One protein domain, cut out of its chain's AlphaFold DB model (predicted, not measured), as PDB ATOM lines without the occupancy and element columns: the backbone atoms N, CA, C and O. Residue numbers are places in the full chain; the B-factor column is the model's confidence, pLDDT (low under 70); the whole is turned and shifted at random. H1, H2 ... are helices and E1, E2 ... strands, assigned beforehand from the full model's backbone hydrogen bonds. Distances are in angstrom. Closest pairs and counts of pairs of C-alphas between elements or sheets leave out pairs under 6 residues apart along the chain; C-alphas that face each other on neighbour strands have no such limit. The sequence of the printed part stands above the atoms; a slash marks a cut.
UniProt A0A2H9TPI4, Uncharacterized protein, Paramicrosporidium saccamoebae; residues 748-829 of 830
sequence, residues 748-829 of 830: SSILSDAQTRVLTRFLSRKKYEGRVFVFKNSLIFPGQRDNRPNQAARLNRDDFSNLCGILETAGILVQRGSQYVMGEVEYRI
ATOM      1  N   SER A 748      20.418  -4.666  40.315       58.62
ATOM      2  CA  SER A 748      20.425  -6.011  39.724       58.62
ATOM      3  C   SER A 748      19.992  -7.120  40.684       58.62
ATOM      4  O   SER A 748      19.561  -8.167  40.220       58.62
ATOM      5  N   SER A 749      20.096  -6.909  42.000       58.91
ATOM      6  CA  SER A 749      19.686  -7.892  43.015       58.91
ATOM      7  C   SER A 749      18.209  -7.786  43.421       58.91
ATOM      8  O   SER A 749      17.677  -8.700  44.046       58.91
ATOM      9  N   ILE A 750      17.545  -6.679  43.072       67.62
ATOM     10  CA  ILE A 750      16.177  -6.350  43.512       67.62
ATOM     11  C   ILE A 750      15.191  -6.429  42.346       67.62
ATOM     12  O   ILE A 750      14.031  -6.795  42.524       67.62
ATOM     13  N   LEU A 751      15.646  -6.085  41.143       71.50
ATOM     14  CA  LEU A 751      14.830  -6.097  39.939       71.50
ATOM     15  C   LEU A 751      14.744  -7.507  39.351       71.50
ATOM     16  O   LEU A 751      15.756  -8.176  39.154       71.50
ATOM     17  N   SER A 752      13.535  -7.931  38.982       78.31
ATOM     18  CA  SER A 752      13.358  -9.122  38.139       78.31
ATOM     19  C   SER A 752      14.059  -8.953  36.786       78.31
ATOM     20  O   SER A 752      14.213  -7.833  36.297       78.31
ATOM     21  N   ASP A 753      14.393 -10.052  36.104       71.94
ATOM     22  CA  ASP A 753      15.018 -10.014  34.768       71.94
ATOM     23  C   ASP A 753      14.243  -9.151  33.758       71.94
ATOM     24  O   ASP A 753      14.830  -8.491  32.898       71.94
ATOM     25  N   ALA A 754      12.910  -9.132  33.852       72.50
ATOM     26  CA  ALA A 754      12.066  -8.289  33.011       72.50
ATOM     27  C   ALA A 754      12.261  -6.794  33.317       72.50
ATOM     28  O   ALA A 754      12.492  -6.010  32.396       72.50
ATOM     29  N   GLN A 755      12.234  -6.406  34.594       73.81
ATOM     30  CA  GLN A 755      12.441  -5.019  35.025       73.81
ATOM     31  C   GLN A 755      13.875  -4.552  34.761       73.81
ATOM     32  O   GLN A 755      14.073  -3.436  34.283       73.81
ATOM     33  N   THR A 756      14.865  -5.424  34.970       75.56
ATOM     34  CA  THR A 756      16.265  -5.175  34.616       75.56
ATOM     35  C   THR A 756      16.393  -4.890  33.124       75.56
ATOM     36  O   THR A 756      16.973  -3.876  32.753       75.56
ATOM     37  N   ARG A 757      15.763  -5.683  32.244       74.31
ATOM     38  CA  ARG A 757      15.767  -5.417  30.792       74.31
ATOM     39  C   ARG A 757      15.112  -4.083  30.420       74.31
ATOM     40  O   ARG A 757      15.630  -3.391  29.541       74.31
ATOM     41  N   VAL A 758      14.000  -3.712  31.059       74.25
ATOM     42  CA  VAL A 758      13.323  -2.421  30.824       74.25
ATOM     43  C   VAL A 758      14.202  -1.256  31.275       74.25
ATOM     44  O   VAL A 758      14.416  -0.316  30.504       74.25
ATOM     45  N   LEU A 759      14.769  -1.338  32.481       76.88
ATOM     46  CA  LEU A 759      15.661  -0.318  33.020       76.88
ATOM     47  C   LEU A 759      16.932  -0.194  32.175       76.88
ATOM     48  O   LEU A 759      17.288   0.915  31.786       76.88
ATOM     49  N   THR A 760      17.576  -1.310  31.815       75.12
ATOM     50  CA  THR A 760      18.746  -1.313  30.930       75.12
ATOM     51  C   THR A 760      18.407  -0.636  29.610       75.12
ATOM     52  O   THR A 760      19.072   0.333  29.278       75.12
ATOM     53  N   ARG A 761      17.322  -1.021  28.915       74.94
ATOM     54  CA  ARG A 761      16.907  -0.378  27.649       74.94
ATOM     55  C   ARG A 761      16.640   1.121  27.793       74.94
ATOM     56  O   ARG A 761      17.012   1.889  26.903       74.94
ATOM     57  N   PHE A 762      15.991   1.553  28.879       81.00
ATOM     58  CA  PHE A 762      15.766   2.974  29.158       81.00
ATOM     59  C   PHE A 762      17.099   3.718  29.308       81.00
ATOM     60  O   PHE A 762      17.317   4.744  28.653       81.00
ATOM     61  N   LEU A 763      18.021   3.166  30.102       79.56
ATOM     62  CA  LEU A 763      19.355   3.724  30.298       79.56
ATOM     63  C   LEU A 763      20.170   3.715  28.990       79.56
ATOM     64  O   LEU A 763      20.796   4.729  28.686       79.56
ATOM     65  N   SER A 764      20.095   2.667  28.158       73.50
ATOM     66  CA  SER A 764      20.719   2.601  26.821       73.50
ATOM     67  C   SER A 764      20.227   3.722  25.917       73.50
ATOM     68  O   SER A 764      21.018   4.506  25.388       73.50
ATOM     69  N   ARG A 765      18.900   3.858  25.784       79.12
ATOM     70  CA  ARG A 765      18.267   4.869  24.922       79.12
ATOM     71  C   ARG A 765      18.661   6.287  25.328       79.12
ATOM     72  O   ARG A 765      18.839   7.148  24.469       79.12
ATOM     73  N   LYS A 766      18.826   6.531  26.629       83.25
ATOM     74  CA  LYS A 766      19.208   7.842  27.174       83.25
ATOM     75  C   LYS A 766      20.722   8.033  27.328       83.25
ATOM     76  O   LYS A 766      21.149   9.101  27.762       83.25
ATOM     77  N   LYS A 767      21.539   7.054  26.910       83.50
ATOM     78  CA  LYS A 767      23.014   7.056  27.020       83.50
ATOM     79  C   LYS A 767      23.511   7.171  28.471       83.50
ATOM     80  O   LYS A 767      24.477   7.881  28.771       83.50
ATOM     81  N   TYR A 768      22.823   6.477  29.373       76.50
ATOM     82  CA  TYR A 768      23.132   6.349  30.797       76.50
ATOM     83  C   TYR A 768      23.678   4.964  31.190       76.50
ATOM     84  O   TYR A 768      23.896   4.728  32.375       76.50
ATOM     85  N   GLU A 769      23.919   4.060  30.237       72.19
ATOM     86  CA  GLU A 769      24.571   2.766  30.500       72.19
ATOM     87  C   GLU A 769      25.920   2.926  31.214       72.19
ATOM     88  O   GLU A 769      26.676   3.863  30.947       72.19
ATOM     89  N   GLY A 770      26.211   2.006  32.140       67.94
ATOM     90  CA  GLY A 770      27.456   1.997  32.915       67.94
ATOM     91  C   GLY A 770      27.578   3.107  33.966       67.94
ATOM     92  O   GLY A 770      28.636   3.242  34.578       67.94
ATOM     93  N   ARG A 771      26.527   3.907  34.193       68.81
ATOM     94  CA  ARG A 771      26.498   4.918  35.260       68.81
ATOM     95  C   ARG A 771      25.944   4.320  36.548       68.81
ATOM     96  O   ARG A 771      24.910   3.658  36.530       68.81
ATOM     97  N   VAL A 772      26.612   4.596  37.663       67.38
ATOM     98  CA  VAL A 772      26.107   4.272  39.003       67.38
ATOM     99  C   VAL A 772      25.061   5.323  39.350       67.38
ATOM    100  O   VAL A 772      25.291   6.494  39.082       67.38
ATOM    101  N   PHE A 773      23.915   4.970  39.921       66.44
ATOM    102  CA  PHE A 773      22.955   5.969  40.395       66.44
ATOM    103  C   PHE A 773      23.001   6.028  41.915       66.44
ATOM    104  O   PHE A 773      22.744   5.035  42.583       66.44
ATOM    105  N   VAL A 774      23.347   7.195  42.455       66.00
ATOM    106  CA  VAL A 774      23.429   7.421  43.898       66.00
ATOM    107  C   VAL A 774      22.174   8.159  44.346       66.00
ATOM    108  O   VAL A 774      21.888   9.266  43.875       66.00
ATOM    109  N   PHE A 775      21.443   7.554  45.277       62.44
ATOM    110  CA  PHE A 775      20.262   8.133  45.908       62.44
ATOM    111  C   PHE A 775      20.695   8.846  47.196       62.44
ATOM    112  O   PHE A 775      21.118   8.203  48.152       62.44
ATOM    113  N   LYS A 776      20.627  10.183  47.234       54.34
ATOM    114  CA  LYS A 776      20.984  10.987  48.421       54.34
ATOM    115  C   LYS A 776      19.946  12.070  48.671       54.34
ATOM    116  O   LYS A 776      19.689  12.862  47.772       54.34
ATOM    117  N   ASN A 777      19.413  12.148  49.894       49.16
ATOM    118  CA  ASN A 777      18.557  13.243  50.379       49.16
ATOM    119  C   ASN A 777      17.484  13.678  49.360       49.16
ATOM    120  O   ASN A 777      17.489  14.822  48.902       49.16
ATOM    121  N   SER A 778      16.616  12.748  48.955       53.78
ATOM    122  CA  SER A 778      15.524  13.006  48.001       53.78
ATOM    123  C   SER A 778      15.964  13.366  46.566       53.78
ATOM    124  O   SER A 778      15.155  13.852  45.775       53.78
ATOM    125  N   LEU A 779      17.228  13.123  46.198       48.38
ATOM    126  CA  LEU A 779      17.786  13.391  44.868       48.38
ATOM    127  C   LEU A 779      18.455  12.139  44.280       48.38
ATOM    128  O   LEU A 779      19.122  11.383  44.988       48.38
ATOM    129  N   ILE A 780      18.299  11.951  42.966       55.91
ATOM    130  CA  ILE A 780      18.940  10.879  42.191       55.91
ATOM    131  C   ILE A 780      20.057  11.495  41.348       55.91
ATOM    132  O   ILE A 780      19.803  12.380  40.524       55.91
ATOM    133  N   PHE A 781      21.292  11.025  41.533       57.38
ATOM    134  CA  PHE A 781      22.454  11.474  40.766       57.38
ATOM    135  C   PHE A 781      23.040  10.327  39.940       57.38
ATOM    136  O   PHE A 781      23.287   9.264  40.503       57.38
ATOM    137  N   PRO A 782      23.364  10.526  38.651       47.75
ATOM    138  CA  PRO A 782      24.265   9.621  37.951       47.75
ATOM    139  C   PRO A 782      25.700   9.842  38.465       47.75
ATOM    140  O   PRO A 782      26.345  10.834  38.130       47.75
ATOM    141  N   GLY A 783      26.191   8.944  39.309       46.84
ATOM    142  CA  GLY A 783      27.581   8.827  39.733       46.84
ATOM    143  C   GLY A 783      28.499   8.261  38.639       46.84
ATOM    144  O   GLY A 783      28.140   7.348  37.892       46.84
ATOM    145  N   GLN A 784      29.710   8.820  38.553       41.72
ATOM    146  CA  GLN A 784      30.852   8.182  37.892       41.72
ATOM    147  C   GLN A 784      31.583   7.275  38.887       41.72
ATOM    148  O   GLN A 784      31.587   7.559  40.083       41.72
ATOM    149  N   ARG A 785      32.239   6.226  38.372       38.66
ATOM    150  CA  ARG A 785      33.045   5.270  39.150       38.66
ATOM    151  C   ARG A 785      34.279   5.893  39.833       38.66
ATOM    152  O   ARG A 785      34.825   5.258  40.720       38.66
ATOM    153  N   ASP A 786      34.643   7.144  39.514       39.66
ATOM    154  CA  ASP A 786      35.855   7.799  40.029       39.66
ATOM    155  C   ASP A 786      35.581   9.147  40.735       39.66
ATOM    156  O   ASP A 786      35.211  10.143  40.114       39.66
ATOM    157  N   ASN A 787      35.775   9.157  42.061       36.75
ATOM    158  CA  ASN A 787      36.168  10.219  43.016       36.75
ATOM    159  C   ASN A 787      35.893  11.734  42.792       36.75
ATOM    160  O   ASN A 787      36.465  12.555  43.515       36.75
ATOM    161  N   ARG A 788      35.003  12.187  41.896       36.03
ATOM    162  CA  ARG A 788      34.617  13.618  41.803       36.03
ATOM    163  C   ARG A 788      33.099  13.827  41.654       36.03
ATOM    164  O   ARG A 788      32.591  13.875  40.538       36.03
ATOM    165  N   PRO A 789      32.356  14.082  42.750       40.97
ATOM    166  CA  PRO A 789      30.891  14.213  42.726       40.97
ATOM    167  C   PRO A 789      30.345  15.516  42.098       40.97
ATOM    168  O   PRO A 789      29.134  15.711  42.036       40.97
ATOM    169  N   ASN A 790      31.192  16.429  41.609       37.66
ATOM    170  CA  ASN A 790      30.774  17.811  41.326       37.66
ATOM    171  C   ASN A 790      30.330  18.110  39.879       37.66
ATOM    172  O   ASN A 790      30.061  19.271  39.570       37.66
ATOM    173  N   GLN A 791      30.217  17.117  38.989       41.97
ATOM    174  CA  GLN A 791      29.751  17.334  37.603       41.97
ATOM    175  C   GLN A 791      28.744  16.287  37.090       41.97
ATOM    176  O   GLN A 791      28.635  16.062  35.884       41.97
ATOM    177  N   ALA A 792      27.960  15.663  37.971       49.19
ATOM    178  CA  ALA A 792      26.881  14.778  37.533       49.19
ATOM    179  C   ALA A 792      25.774  15.576  36.813       49.19
ATOM    180  O   ALA A 792      25.175  16.498  37.376       49.19
ATOM    181  N   ALA A 793      25.498  15.226  35.554       55.03
ATOM    182  CA  ALA A 793      24.380  15.782  34.798       55.03
ATOM    183  C   ALA A 793      23.062  15.408  35.493       55.03
ATOM    184  O   ALA A 793      22.732  14.230  35.598       55.03
ATOM    185  N   ARG A 794      22.312  16.404  35.977       64.94
ATOM    186  CA  ARG A 794      20.979  16.179  36.550       64.94
ATOM    187  C   ARG A 794      20.054  15.607  35.475       64.94
ATOM    188  O   ARG A 794      20.045  16.118  34.353       64.94
ATOM    189  N   LEU A 795      19.270  14.590  35.829       74.00
ATOM    190  CA  LEU A 795      18.137  14.162  35.008       74.00
ATOM    191  C   LEU A 795      17.190  15.357  34.839       74.00
ATOM    192  O   LEU A 795      16.976  16.125  35.782       74.00
ATOM    193  N   ASN A 796      16.656  15.553  33.632       82.75
ATOM    194  CA  ASN A 796      15.555  16.500  33.466       82.75
ATOM    195  C   ASN A 796      14.288  15.926  34.128       82.75
ATOM    196  O   ASN A 796      14.240  14.750  34.489       82.75
ATOM    197  N   ARG A 797      13.270  16.771  34.313       77.31
ATOM    198  CA  ARG A 797      12.036  16.407  35.022       77.31
ATOM    199  C   ARG A 797      11.337  15.190  34.411       77.31
ATOM    200  O   ARG A 797      10.876  14.336  35.160       77.31
ATOM    201  N   ASP A 798      11.305  15.094  33.085       80.19
ATOM    202  CA  ASP A 798      10.616  14.012  32.378       80.19
ATOM    203  C   ASP A 798      11.385  12.691  32.513       80.19
ATOM    204  O   ASP A 798      10.803  11.660  32.831       80.19
ATOM    205  N   ASP A 799      12.712  12.720  32.365       81.81
ATOM    206  CA  ASP A 799      13.569  11.547  32.549       81.81
ATOM    207  C   ASP A 799      13.576  11.069  34.009       81.81
ATOM    208  O   ASP A 799      13.600   9.866  34.256       81.81
ATOM    209  N   PHE A 800      13.506  11.993  34.974       83.62
ATOM    210  CA  PHE A 800      13.335  11.661  36.389       83.62
ATOM    211  C   PHE A 800      11.966  11.027  36.655       83.62
ATOM    212  O   PHE A 800      11.898   9.998  37.314       83.62
ATOM    213  N   SER A 801      10.886  11.592  36.105       81.69
ATOM    214  CA  SER A 801       9.537  11.028  36.238       81.69
ATOM    215  C   SER A 801       9.445   9.629  35.627       81.69
ATOM    216  O   SER A 801       8.871   8.735  36.240       81.69
ATOM    217  N   ASN A 802      10.052   9.418  34.457       84.00
ATOM    218  CA  ASN A 802      10.098   8.111  33.804       84.00
ATOM    219  C   ASN A 802      10.904   7.098  34.625       84.00
ATOM    220  O   ASN A 802      10.470   5.962  34.789       84.00
ATOM    221  N   LEU A 803      12.050   7.508  35.184       85.50
ATOM    222  CA  LEU A 803      12.835   6.656  36.075       85.50
ATOM    223  C   LEU A 803      12.044   6.295  37.340       85.50
ATOM    224  O   LEU A 803      12.029   5.129  37.723       85.50
ATOM    225  N   CYS A 804      11.351   7.259  37.955       85.81
ATOM    226  CA  CYS A 804      10.489   6.996  39.105       85.81
ATOM    227  C   CYS A 804       9.351   6.029  38.759       85.81
ATOM    228  O   CYS A 804       9.112   5.115  39.534       85.81
ATOM    229  N   GLY A 805       8.720   6.161  37.587       85.38
ATOM    230  CA  GLY A 805       7.684   5.229  37.129       85.38
ATOM    231  C   GLY A 805       8.209   3.806  36.900       85.38
ATOM    232  O   GLY A 805       7.545   2.834  37.261       85.38
ATOM    233  N   ILE A 806       9.431   3.657  36.371       83.19
ATOM    234  CA  ILE A 806      10.087   2.344  36.233       83.19
ATOM    235  C   ILE A 806      10.368   1.737  37.616       83.19
ATOM    236  O   ILE A 806      10.081   0.562  37.838       83.19
ATOM    237  N   LEU A 807      10.899   2.529  38.553       85.38
ATOM    238  CA  LEU A 807      11.195   2.078  39.917       85.38
ATOM    239  C   LEU A 807       9.924   1.799  40.737       85.38
ATOM    240  O   LEU A 807       9.928   0.914  41.589       85.38
ATOM    241  N   GLU A 808       8.830   2.508  40.466       88.62
ATOM    242  CA  GLU A 808       7.514   2.251  41.053       88.62
ATOM    243  C   GLU A 808       6.914   0.947  40.526       88.62
ATOM    244  O   GLU A 808       6.495   0.096  41.305       88.62
ATOM    245  N   THR A 809       6.967   0.730  39.210       81.69
ATOM    246  CA  THR A 809       6.556  -0.544  38.590       81.69
ATOM    247  C   THR A 809       7.408  -1.712  39.102       81.69
ATOM    248  O   THR A 809       6.964  -2.860  39.135       81.69
ATOM    249  N   ALA A 810       8.638  -1.421  39.532       77.12
ATOM    250  CA  ALA A 810       9.518  -2.375  40.182       77.12
ATOM    251  C   ALA A 810       9.207  -2.652  41.663       77.12
ATOM    252  O   ALA A 810       9.815  -3.546  42.246       77.12
ATOM    253  N   GLY A 811       8.287  -1.905  42.278       83.38
ATOM    254  CA  GLY A 811       7.993  -1.987  43.709       83.38
ATOM    255  C   GLY A 811       9.094  -1.410  44.606       83.38
ATOM    256  O   GLY A 811       9.054  -1.610  45.817       83.38
ATOM    257  N   ILE A 812      10.075  -0.704  44.032       82.94
ATOM    258  CA  ILE A 812      11.164  -0.052  44.774       82.94
ATOM    259  C   ILE A 812      10.698   1.301  45.315       82.94
ATOM    260  O   ILE A 812      11.021   1.667  46.444       82.94
ATOM    261  N   LEU A 813       9.925   2.040  44.515       89.50
ATOM    262  CA  LEU A 813       9.254   3.266  44.939       89.50
ATOM    263  C   LEU A 813       7.760   3.018  45.141       89.50
ATOM    264  O   LEU A 813       7.132   2.298  44.375       89.50
ATOM    265  N   VAL A 814       7.178   3.665  46.145       88.19
ATOM    266  CA  VAL A 814       5.727   3.705  46.360       88.19
ATOM    267  C   VAL A 814       5.250   5.135  46.160       88.19
ATOM    268  O   VAL A 814       5.673   6.032  46.893       88.19
ATOM    269  N   GLN A 815       4.371   5.379  45.189       87.12
ATOM    270  CA  GLN A 815       3.777   6.700  45.010       87.12
ATOM    271  C   GLN A 815       2.747   6.985  46.117       87.12
ATOM    272  O   GLN A 815       1.833   6.201  46.377       87.12
ATOM    273  N   ARG A 816       2.893   8.131  46.788       83.62
ATOM    274  CA  ARG A 816       1.939   8.691  47.754       83.62
ATOM    275  C   ARG A 816       1.590  10.115  47.325       83.62
ATOM    276  O   ARG A 816       2.293  11.072  47.642       83.62
ATOM    277  N   GLY A 817       0.507  10.257  46.562       87.62
ATOM    278  CA  GLY A 817       0.119  11.541  45.975       87.62
ATOM    279  C   GLY A 817       1.148  12.027  44.949       87.62
ATOM    280  O   GLY A 817       1.471  11.312  44.009       87.62
ATOM    281  N   SER A 818       1.682  13.237  45.130       77.50
ATOM    282  CA  SER A 818       2.726  13.814  44.259       77.50
ATOM    283  C   SER A 818       4.163  13.455  44.676       77.50
ATOM    284  O   SER A 818       5.127  14.027  44.156       77.50
ATOM    285  N   GLN A 819       4.316  12.536  45.633       81.00
ATOM    286  CA  GLN A 819       5.596  12.099  46.187       81.00
ATOM    287  C   GLN A 819       5.827  10.608  45.910       81.00
ATOM    288  O   GLN A 819       4.880   9.832  45.818       81.00
ATOM    289  N   TYR A 820       7.090  10.209  45.800       85.25
ATOM    290  CA  TYR A 820       7.533   8.816  45.730       85.25
ATOM    291  C   TYR A 820       8.276   8.480  47.019       85.25
ATOM    292  O   TYR A 820       9.055   9.297  47.500       85.25
ATOM    293  N   VAL A 821       8.063   7.301  47.588       81.25
ATOM    294  CA  VAL A 821       8.678   6.882  48.854       81.25
ATOM    295  C   VAL A 821       9.547   5.650  48.619       81.25
ATOM    296  O   VAL A 821       9.080   4.689  48.015       81.25
ATOM    297  N   MET A 822      10.793   5.675  49.099       83.00
ATOM    298  CA  MET A 822      11.710   4.527  49.126       83.00
ATOM    299  C   MET A 822      12.090   4.246  50.583       83.00
ATOM    300  O   MET A 822      12.868   4.997  51.174       83.00
ATOM    301  N   GLY A 823      11.522   3.204  51.192       83.50
ATOM    302  CA  GLY A 823      11.678   2.979  52.635       83.50
ATOM    303  C   GLY A 823      11.138   4.161  53.453       83.50
ATOM    304  O   GLY A 823       9.965   4.503  53.334       83.50
ATOM    305  N   GLU A 824      11.989   4.797  54.262       68.75
ATOM    306  CA  GLU A 824      11.642   5.980  55.075       68.75
ATOM    307  C   GLU A 824      11.890   7.322  54.356       68.75
ATOM    308  O   GLU A 824      11.652   8.389  54.924       68.75
ATOM    309  N   VAL A 825      12.383   7.304  53.112       64.62
ATOM    310  CA  VAL A 825      12.788   8.520  52.391       64.62
ATOM    311  C   VAL A 825      11.720   8.938  51.382       64.62
ATOM    312  O   VAL A 825      11.386   8.189  50.464       64.62
ATOM    313  N   GLU A 826      11.230  10.172  51.514       73.00
ATOM    314  CA  GLU A 826      10.298  10.790  50.565       73.00
ATOM    315  C   GLU A 826      11.030  11.583  49.467       73.00
ATOM    316  O   GLU A 826      11.928  12.387  49.727       73.00
ATOM    317  N   TYR A 827      10.596  11.412  48.222       75.38
ATOM    318  CA  TYR A 827      11.071  12.093  47.020       75.38
ATOM    319  C   TYR A 827       9.919  12.902  46.418       75.38
ATOM    320  O   TYR A 827       8.836  12.372  46.179       75.38
ATOM    321  N   ARG A 828      10.131  14.192  46.136       65.75
ATOM    322  CA  ARG A 828       9.127  15.063  45.501       65.75
ATOM    323  C   ARG A 828       9.646  15.572  44.158       65.75
ATOM    324  O   ARG A 828      10.766  16.073  44.079       65.75
ATOM    325  N   ILE A 829       8.820  15.483  43.116       61.72
ATOM    326  CA  ILE A 829       9.112  16.110  41.820       61.72
ATOM    327  C   ILE A 829       8.838  17.615  41.956       61.72
ATOM    328  O   ILE A 829       7.691  18.004  42.171       61.72
TER     329      ILE A 829
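This is residues 748 to 829 of the 830 residues of an uncharacterized protein of Paramicrosporidium saccamoebae (UniProt A0A2H9TPI4). Helix H2 lies near the middle, with a small three-stranded sheet, E3, E4 and E5, packed on one side of it and helix H1 running nearly alongside it the opposite way on another side. The hairpin of E1 and E2 makes a further part, and beyond it residues 784 to 796 swing out as a long loop at one end of the longest axis before coming back to H2. The printed part has 82 residues, with two named helices and five named strands in the order H1, E1, E2, H2, E3, E4, E5, a mixed class; both sheets, E1 - E2 and E3 - E4 - E5, are antiparallel. The whole is compact, with a radius of gyration of the C-alphas of 12.7 A and spans of 34 by 28 by 24 A.

H1, residues 753 to 765, and H2, residues 797 to 809, only just touch, with 3 pairs of C-alphas within 8 A; the closest are those of Leu 759 and Ile 806, 7.0 A apart. H1 touches H2 with residues 755 to 759 alone, and H2 touches H1 with residue 806 alone. The helices run opposite ways at a shallow tilt of 10 degrees, and in both every O i to N i+4 pair is within hydrogen-bond range. E1, residues 772 to 776, and E2, residues 779 to 783, form an antiparallel hairpin at 151 degrees, with N 774 and O 781 2.8 A apart. E3, residues 814 to 816, E4, residues 819 to 822, and E5, residues 825 to 828, form a meander, each strand the antiparallel neighbour of the one before. N 814 and O 821 are 2.9 A apart between E3 and E4, and N 827 and O 820 2.7 A between E5 and E4, within hydrogen-bond range. H2 is on this sheet at a height over the sheet of 10.0 A, from a local plane fitted to just 6 C-alphas. It lies over E3 and runs slantwise to the strands, at 37 degrees to E3 on the local plane; the closest C-alphas of H2 and E3 are those of Glu 808 and Val 814, 5.8 A apart. H1 is not on this sheet, and E1 and H2 are apart. The closest C-alphas of E2 and E5, Leu 779 and Tyr 827, are 7.2 A apart.

H1 begins at C-alpha 753 (15.018, -10.014, 34.768) and is 18.1 A long. E1 measures 12.7 A and E2 12.0 A. H2 begins at C-alpha 797 (12.036, 16.407, 35.022) and is 18.2 A long. E3 measures 6.4 A, E4 10.2 A and E5 10.2 A; E5 ends at C-alpha 828 (9.127, 15.063, 45.501).

The C-alphas farthest apart, Asp 786 and Gly 817, are 36.4 A apart. The printed part has no cut, and E2 to H2, with 13 residues between, is a long link. The mean pLDDT of the printed part is 70.1, and it is under 70 in 32 residues, among them 770 to 794.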